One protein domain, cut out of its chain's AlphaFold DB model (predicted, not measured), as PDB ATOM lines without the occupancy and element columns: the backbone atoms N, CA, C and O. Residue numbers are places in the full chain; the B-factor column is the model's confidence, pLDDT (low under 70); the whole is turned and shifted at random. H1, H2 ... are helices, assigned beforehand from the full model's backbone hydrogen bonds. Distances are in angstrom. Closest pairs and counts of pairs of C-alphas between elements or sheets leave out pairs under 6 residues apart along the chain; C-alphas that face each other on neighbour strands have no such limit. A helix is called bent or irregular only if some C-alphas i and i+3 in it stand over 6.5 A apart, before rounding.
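This is residues 5 to 60 of the 165 residues of an uncharacterized protein of Sphaerobolus stellatus (strain SS14) (UniProt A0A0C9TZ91). The long helix H2 and the helix H3 fold back on each other as a helical hairpin, and H1 sticks out past the open end of that hairpin, carrying on nearly in line with H2. The picture is a rod: H1 and H2 follow each other along its length, and H3 packs at a slant on H2, with Leu 55 of H3 coming closest to Leu 27 of H2, while residues 16 to 19 of H2 stand free together with H1. The printed part has 56 residues with three named helices in the order H1, H2, H3 and no named strand; the class is all helix. It is only just extended, close to loose, with a radius of gyration of the C-alphas of 15.4 A, and it spans 50 by 17 by 14 A.

Begin with H2, residues 16 to 37, the longest helix by residues. Look next at H3, residues 43 to 59, which touches H2 with 15 pairs of C-alphas within 8 A. The closest C-alphas of the two are those of Leu 27 and Leu 55, 6.0 A apart. Their lines stand at a shallow tilt of 34 degrees, only just short of steep, and they run opposite ways. H2 and H3 form a helical hairpin, and their centres are 10.4 A apart. Now go to H1, residues 5 to 14: it meets H2 only through their link, and H1 and H3 are apart. On the backbone atoms you will find every O i to N i+4 pair within hydrogen-bond range in H1, H2 and H3.

Find C-alpha 16 at (1.819, 44.265, 39.933); from there H2 runs 31.4 A to C-alpha 37 at (-5.043, 13.762, 37.254), and y falls along the way. H3 starts at C-alpha 43, at (-13.851, 17.267, 31.167), and y rises again as it runs 24.3 A to C-alpha 59 at (3.727, 34.051, 32.114). For H1, go back to C-alpha 5 at (-0.859, 60.931, 38.850); the helix runs 14.2 A to C-alpha 14. No helix is bent.

The two C-alphas farthest apart are those of Asn 5 and Ser 39, at 51.0 A. Residues 5 to 19 stand free, of which 5 to 14 belong to H1 and 16 to 19 to H2, and so do residues 38 to 43. Without these stretches the body has 35 residues and spans 25 by 14 by 11 A. The links H1 to H2, of 1 residue, and H2 to H3, of 5 residues, are tight, and the printed part has no cut. Look in the B-factor column for the pLDDT: its mean over the printed part is 70.7, and residues 8 to 22, 25, 38 to 39 and 57 to 60 are under 70.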
ATOM      1  N   ASN A   5      -0.600  61.986  39.830       73.69
ATOM      2  CA  ASN A   5      -0.859  60.931  38.850       73.69
ATOM      3  C   ASN A   5       0.322  59.958  38.721       73.69
ATOM      4  O   ASN A   5       0.103  58.749  38.678       73.69
ATOM      5  N   ASP A   6       1.559  60.457  38.752       70.94
ATOM      6  CA  ASP A   6       2.768  59.627  38.701       70.94
ATOM      7  C   ASP A   6       2.855  58.718  39.933       70.94
ATOM      8  O   ASP A   6       3.218  57.550  39.826       70.94
ATOM      9  N   GLN A   7       2.437  59.213  41.104       73.81
ATOM     10  CA  GLN A   7       2.352  58.407  42.327       73.81
ATOM     11  C   GLN A   7       1.323  57.273  42.221       73.81
ATOM     12  O   GLN A   7       1.588  56.169  42.690       73.81
ATOM     13  N   LYS A   8       0.171  57.510  41.579       68.12
ATOM     14  CA  LYS A   8      -0.843  56.465  41.346       68.12
ATOM     15  C   LYS A   8      -0.354  55.404  40.367       68.12
ATOM     16  O   LYS A   8      -0.609  54.224  40.584       68.12
ATOM     17  N   ILE A   9       0.363  55.813  39.320       67.62
ATOM     18  CA  ILE A   9       0.973  54.891  38.357       67.62
ATOM     19  C   ILE A   9       2.053  54.055  39.051       67.62
ATOM     20  O   ILE A   9       2.042  52.836  38.929       67.62
ATOM     21  N   LEU A  10       2.920  54.675  39.854       56.16
ATOM     22  CA  LEU A  10       3.942  53.963  40.628       56.16
ATOM     23  C   LEU A  10       3.329  52.995  41.649       56.16
ATOM     24  O   LEU A  10       3.792  51.864  41.752       56.16
ATOM     25  N   ALA A  11       2.255  53.384  42.340       60.06
ATOM     26  CA  ALA A  11       1.533  52.499  43.257       60.06
ATOM     27  C   ALA A  11       0.821  51.343  42.528       60.06
ATOM     28  O   ALA A  11       0.721  50.239  43.062       60.06
ATOM     29  N   ALA A  12       0.333  51.567  41.304       54.09
ATOM     30  CA  ALA A  12      -0.257  50.517  40.477       54.09
ATOM     31  C   ALA A  12       0.806  49.539  39.952       54.09
ATOM     32  O   ALA A  12       0.570  48.335  39.971       54.09
ATOM     33  N   ILE A  13       1.981  50.040  39.554       53.62
ATOM     34  CA  ILE A  13       3.132  49.227  39.130       53.62
ATOM     35  C   ILE A  13       3.681  48.416  40.312       53.62
ATOM     36  O   ILE A  13       3.922  47.227  40.169       53.62
ATOM     37  N   GLN A  14       3.784  49.003  41.508       56.22
ATOM     38  CA  GLN A  14       4.193  48.279  42.721       56.22
ATOM     39  C   GLN A  14       3.174  47.210  43.158       56.22
ATOM     40  O   GLN A  14       3.550  46.203  43.749       56.22
ATOM     41  N   ASN A  15       1.887  47.375  42.834       53.94
ATOM     42  CA  ASN A  15       0.867  46.341  43.047       53.94
ATOM     43  C   ASN A  15       0.926  45.195  42.020       53.94
ATOM     44  O   ASN A  15       0.282  44.162  42.237       53.94
ATOM     45  N   GLN A  16       1.673  45.341  40.916       54.53
ATOM     46  CA  GLN A  16       1.819  44.265  39.933       54.53
ATOM     47  C   GLN A  16       2.566  43.064  40.508       54.53
ATOM     48  O   GLN A  16       2.198  41.947  40.165       54.53
ATOM     49  N   ASP A  17       3.479  43.257  41.466       57.84
ATOM     50  CA  ASP A  17       4.161  42.157  42.162       57.84
ATOM     51  C   ASP A  17       3.160  41.193  42.819       57.84
ATOM     52  O   ASP A  17       3.283  39.975  42.714       57.84
ATOM     53  N   GLY A  18       2.103  41.722  43.443       61.09
ATOM     54  CA  GLY A  18       1.064  40.907  44.077       61.09
ATOM     55  C   GLY A  18       0.097  40.246  43.088       61.09
ATOM     56  O   GLY A  18      -0.482  39.201  43.386       61.09
ATOM     57  N   VAL A  19      -0.125  40.841  41.913       66.56
ATOM     58  CA  VAL A  19      -0.948  40.235  40.848       66.56
ATOM     59  C   VAL A  19      -0.165  39.141  40.127       66.56
ATOM     60  O   VAL A  19      -0.700  38.060  39.895       66.56
ATOM     61  N   GLN A  20       1.104  39.398  39.827       66.00
ATOM     62  CA  GLN A  20       1.996  38.456  39.171       66.00
ATOM     63  C   GLN A  20       2.262  37.238  40.055       66.00
ATOM     64  O   GLN A  20       2.105  36.114  39.594       66.00
ATOM     65  N   LYS A  21       2.511  37.447  41.351       64.38
ATOM     66  CA  LYS A  21       2.655  36.357  42.320       64.38
ATOM     67  C   LYS A  21       1.410  35.470  42.408       64.38
ATOM     68  O   LYS A  21       1.516  34.258  42.302       64.38
ATOM     69  N   ARG A  22       0.210  36.064  42.473       69.56
ATOM     70  CA  ARG A  22      -1.049  35.294  42.443       69.56
ATOM     71  C   ARG A  22      -1.225  34.498  41.151       69.56
ATOM     72  O   ARG A  22      -1.804  33.416  41.174       69.56
ATOM     73  N   MET A  23      -0.748  35.032  40.027       72.56
ATOM     74  CA  MET A  23      -0.759  34.328  38.745       72.56
ATOM     75  C   MET A  23       0.205  33.132  38.754       72.56
ATOM     76  O   MET A  23      -0.148  32.065  38.258       72.56
ATOM     77  N   GLU A  24       1.391  33.297  39.341       70.75
ATOM     78  CA  GLU A  24       2.372  32.224  39.538       70.75
ATOM     79  C   GLU A  24       1.815  31.127  40.460       70.75
ATOM     80  O   GLU A  24       1.845  29.953  40.092       70.75
ATOM     81  N   ASP A  25       1.196  31.489  41.587       68.75
ATOM     82  CA  ASP A  25       0.581  30.537  42.523       68.75
ATOM     83  C   ASP A  25      -0.557  29.742  41.865       68.75
ATOM     84  O   ASP A  25      -0.679  28.521  42.037       68.75
ATOM     85  N   LEU A  26      -1.382  30.420  41.059       78.88
ATOM     86  CA  LEU A  26      -2.442  29.782  40.283       78.88
ATOM     87  C   LEU A  26      -1.856  28.810  39.252       78.88
ATOM     88  O   LEU A  26      -2.343  27.687  39.123       78.88
ATOM     89  N   LEU A  27      -0.791  29.211  38.551       77.44
ATOM     90  CA  LEU A  27      -0.106  28.363  37.582       77.44
ATOM     91  C   LEU A  27       0.488  27.110  38.245       77.44
ATOM     92  O   LEU A  27       0.256  26.012  37.743       77.44
ATOM     93  N   VAL A  28       1.190  27.244  39.382       74.38
ATOM     94  CA  VAL A  28       1.721  26.101  40.157       74.38
ATOM     95  C   VAL A  28       0.592  25.147  40.532       74.38
ATOM     96  O   VAL A  28       0.689  23.938  40.323       74.38
ATOM     97  N   THR A  29      -0.502  25.692  41.065       78.56
ATOM     98  CA  THR A  29      -1.637  24.898  41.544       78.56
ATOM     99  C   THR A  29      -2.298  24.125  40.399       78.56
ATOM    100  O   THR A  29      -2.592  22.937  40.538       78.56
ATOM    101  N   VAL A  30      -2.486  24.767  39.241       80.50
ATOM    102  CA  VAL A  30      -3.057  24.127  38.048       80.50
ATOM    103  C   VAL A  30      -2.124  23.048  37.498       80.50
ATOM    104  O   VAL A  30      -2.600  21.960  37.179       80.50
ATOM    105  N   LEU A  31      -0.811  23.300  37.436       76.62
ATOM    106  CA  LEU A  31       0.172  22.313  36.973       76.62
ATOM    107  C   LEU A  31       0.175  21.060  37.850       76.62
ATOM    108  O   LEU A  31       0.030  19.953  37.332       76.62
ATOM    109  N   LYS A  32       0.218  21.230  39.176       73.56
ATOM    110  CA  LYS A  32       0.093  20.116  40.125       73.56
ATOM    111  C   LYS A  32      -1.230  19.370  39.974       73.56
ATOM    112  O   LYS A  32      -1.274  18.151  40.120       73.56
ATOM    113  N   GLY A  33      -2.318  20.090  39.700       73.69
ATOM    114  CA  GLY A  33      -3.617  19.490  39.402       73.69
ATOM    115  C   GLY A  33      -3.549  18.580  38.174       73.69
ATOM    116  O   GLY A  33      -3.949  17.422  38.251       73.69
ATOM    117  N   VAL A  34      -2.981  19.069  37.068       77.31
ATOM    118  CA  VAL A  34      -2.805  18.289  35.831       77.31
ATOM    119  C   VAL A  34      -1.936  17.048  36.064       77.31
ATOM    120  O   VAL A  34      -2.295  15.967  35.600       77.31
ATOM    121  N   GLU A  35      -0.842  17.163  36.820       74.62
ATOM    122  CA  GLU A  35       0.019  16.022  37.168       74.62
ATOM    123  C   GLU A  35      -0.718  14.961  37.994       74.62
ATOM    124  O   GLU A  35      -0.617  13.768  37.702       74.62
ATOM    125  N   ARG A  36      -1.502  15.382  38.997       72.12
ATOM    126  CA  ARG A  36      -2.278  14.467  39.852       72.12
ATOM    127  C   ARG A  36      -3.400  13.752  39.095       72.12
ATOM    128  O   ARG A  36      -3.714  12.618  39.447       72.12
ATOM    129  N   LEU A  37      -4.000  14.385  38.082       70.81
ATOM    130  CA  LEU A  37      -5.043  13.762  37.254       70.81
ATOM    131  C   LEU A  37      -4.483  12.799  36.184       70.81
ATOM    132  O   LEU A  37      -5.219  11.954  35.679       70.81
ATOM    133  N   GLY A  38      -3.189  12.850  35.857       67.81
ATOM    134  CA  GLY A  38      -2.561  11.901  34.930       67.81
ATOM    135  C   GLY A  38      -3.196  11.883  33.526       67.81
ATOM    136  O   GLY A  38      -3.560  12.920  32.978       67.81
ATOM    137  N   SER A  39      -3.326  10.694  32.915       67.62
ATOM    138  CA  SER A  39      -3.972  10.500  31.595       67.62
ATOM    139  C   SER A  39      -5.506  10.417  31.684       67.62
ATOM    140  O   SER A  39      -6.157   9.779  30.852       67.62
ATOM    141  N   ASP A  40      -6.101  11.021  32.710       74.25
ATOM    142  CA  ASP A  40      -7.548  11.127  32.798       74.25
ATOM    143  C   ASP A  40      -8.081  12.005  31.649       74.25
ATOM    144  O   ASP A  40      -7.557  13.078  31.345       74.25
ATOM    145  N   LYS A  41      -9.114  11.512  30.958       77.19
ATOM    146  CA  LYS A  41      -9.763  12.199  29.828       77.19
ATOM    147  C   LYS A  41     -11.018  12.958  30.259       77.19
ATOM    148  O   LYS A  41     -11.780  13.378  29.381       77.19
ATOM    149  N   SER A  42     -11.237  13.106  31.564       83.56
ATOM    150  CA  SER A  42     -12.362  13.844  32.128       83.56
ATOM    151  C   SER A  42     -12.443  15.284  31.590       83.56
ATOM    152  O   SER A  42     -11.428  15.887  31.210       83.56
ATOM    153  N   PRO A  43     -13.658  15.857  31.507       79.31
ATOM    154  CA  PRO A  43     -13.851  17.267  31.167       79.31
ATOM    155  C   PRO A  43     -13.029  18.210  32.056       79.31
ATOM    156  O   PRO A  43     -12.480  19.196  31.564       79.31
ATOM    157  N   GLU A  44     -12.889  17.874  33.336       78.50
ATOM    158  CA  GLU A  44     -12.107  18.594  34.336       78.50
ATOM    159  C   GLU A  44     -10.608  18.564  34.014       78.50
ATOM    160  O   GLU A  44      -9.962  19.614  34.018       78.50
ATOM    161  N   ALA A  45     -10.055  17.402  33.647       77.31
ATOM    162  CA  ALA A  45      -8.658  17.292  33.224       77.31
ATOM    163  C   ALA A  45      -8.368  18.152  31.984       77.31
ATOM    164  O   ALA A  45      -7.369  18.875  31.939       77.31
ATOM    165  N   ARG A  46      -9.272  18.145  30.994       79.00
ATOM    166  CA  ARG A  46      -9.150  18.992  29.792       79.00
ATOM    167  C   ARG A  46      -9.244  20.477  30.122       79.00
ATOM    168  O   ARG A  46      -8.502  21.277  29.558       79.00
ATOM    169  N   PHE A  47     -10.144  20.852  31.029       83.44
ATOM    170  CA  PHE A  47     -10.268  22.228  31.492       83.44
ATOM    171  C   PHE A  47      -8.966  22.708  32.145       83.44
ATOM    172  O   PHE A  47      -8.446  23.752  31.755       83.44
ATOM    173  N   LEU A  48      -8.389  21.924  33.059       80.81
ATOM    174  CA  LEU A  48      -7.129  22.271  33.723       80.81
ATOM    175  C   LEU A  48      -5.950  22.349  32.746       80.81
ATOM    176  O   LEU A  48      -5.145  23.273  32.843       80.81
ATOM    177  N   GLN A  49      -5.872  21.449  31.760       78.44
ATOM    178  CA  GLN A  49      -4.864  21.526  30.693       78.44
ATOM    179  C   GLN A  49      -4.994  22.816  29.871       78.44
ATOM    180  O   GLN A  49      -3.996  23.492  29.614       78.44
ATOM    181  N   ASN A  50      -6.221  23.203  29.509       80.62
ATOM    182  CA  ASN A  50      -6.478  24.447  28.784       80.62
ATOM    183  C   ASN A  50      -6.105  25.680  29.622       80.62
ATOM    184  O   ASN A  50      -5.449  26.592  29.117       80.62
ATOM    185  N   VAL A  51      -6.476  25.694  30.907       78.62
ATOM    186  CA  VAL A  51      -6.114  26.770  31.841       78.62
ATOM    187  C   VAL A  51      -4.595  26.860  31.989       78.62
ATOM    188  O   VAL A  51      -4.046  27.952  31.870       78.62
ATOM    189  N   SER A  52      -3.903  25.729  32.156       76.94
ATOM    190  CA  SER A  52      -2.438  25.677  32.225       76.94
ATOM    191  C   SER A  52      -1.802  26.344  31.008       76.94
ATOM    192  O   SER A  52      -0.925  27.188  31.156       76.94
ATOM    193  N   HIS A  53      -2.268  26.016  29.802       74.25
ATOM    194  CA  HIS A  53      -1.721  26.576  28.567       74.25
ATOM    195  C   HIS A  53      -1.915  28.102  28.475       74.25
ATOM    196  O   HIS A  53      -1.006  28.828  28.065       74.25
ATOM    197  N   VAL A  54      -3.079  28.608  28.897       75.06
ATOM    198  CA  VAL A  54      -3.372  30.051  28.935       75.06
ATOM    199  C   VAL A  54      -2.489  30.765  29.963       75.06
ATOM    200  O   VAL A  54      -1.862  31.772  29.636       75.06
ATOM    201  N   LEU A  55      -2.378  30.224  31.179       71.12
ATOM    202  CA  LEU A  55      -1.547  30.790  32.245       71.12
ATOM    203  C   LEU A  55      -0.058  30.792  31.870       71.12
ATOM    204  O   LEU A  55       0.624  31.801  32.046       71.12
ATOM    205  N   GLN A  56       0.435  29.705  31.271       70.81
ATOM    206  CA  GLN A  56       1.808  29.613  30.770       70.81
ATOM    207  C   GLN A  56       2.096  30.661  29.698       70.81
ATOM    208  O   GLN A  56       3.167  31.265  29.698       70.81
ATOM    209  N   TRP A  57       1.156  30.894  28.778       67.44
ATOM    210  CA  TRP A  57       1.339  31.895  27.731       67.44
ATOM    211  C   TRP A  57       1.429  33.314  28.297       67.44
ATOM    212  O   TRP A  57       2.303  34.075  27.883       67.44
ATOM    213  N   MET A  58       0.597  33.638  29.286       64.69
ATOM    214  CA  MET A  58       0.629  34.937  29.963       64.69
ATOM    215  C   MET A  58       1.893  35.133  30.820       64.69
ATOM    216  O   MET A  58       2.305  36.265  31.050       64.69
ATOM    217  N   SER A  59       2.538  34.044  31.250       66.06
ATOM    218  CA  SER A  59       3.727  34.051  32.114       66.06
ATOM    219  C   SER A  59       5.074  34.171  31.362       66.06
ATOM    220  O   SER A  59       6.108  34.384  31.993       66.06
ATOM    221  N   LYS A  60       5.103  34.127  30.015       55.88
ATOM    222  CA  LYS A  60       6.337  34.100  29.178       55.88
ATOM    223  C   LYS A  60       7.317  35.293  29.317       55.88
ATOM    224  O   LYS A  60       8.303  35.344  28.585       55.88
TER     225      LYS A  60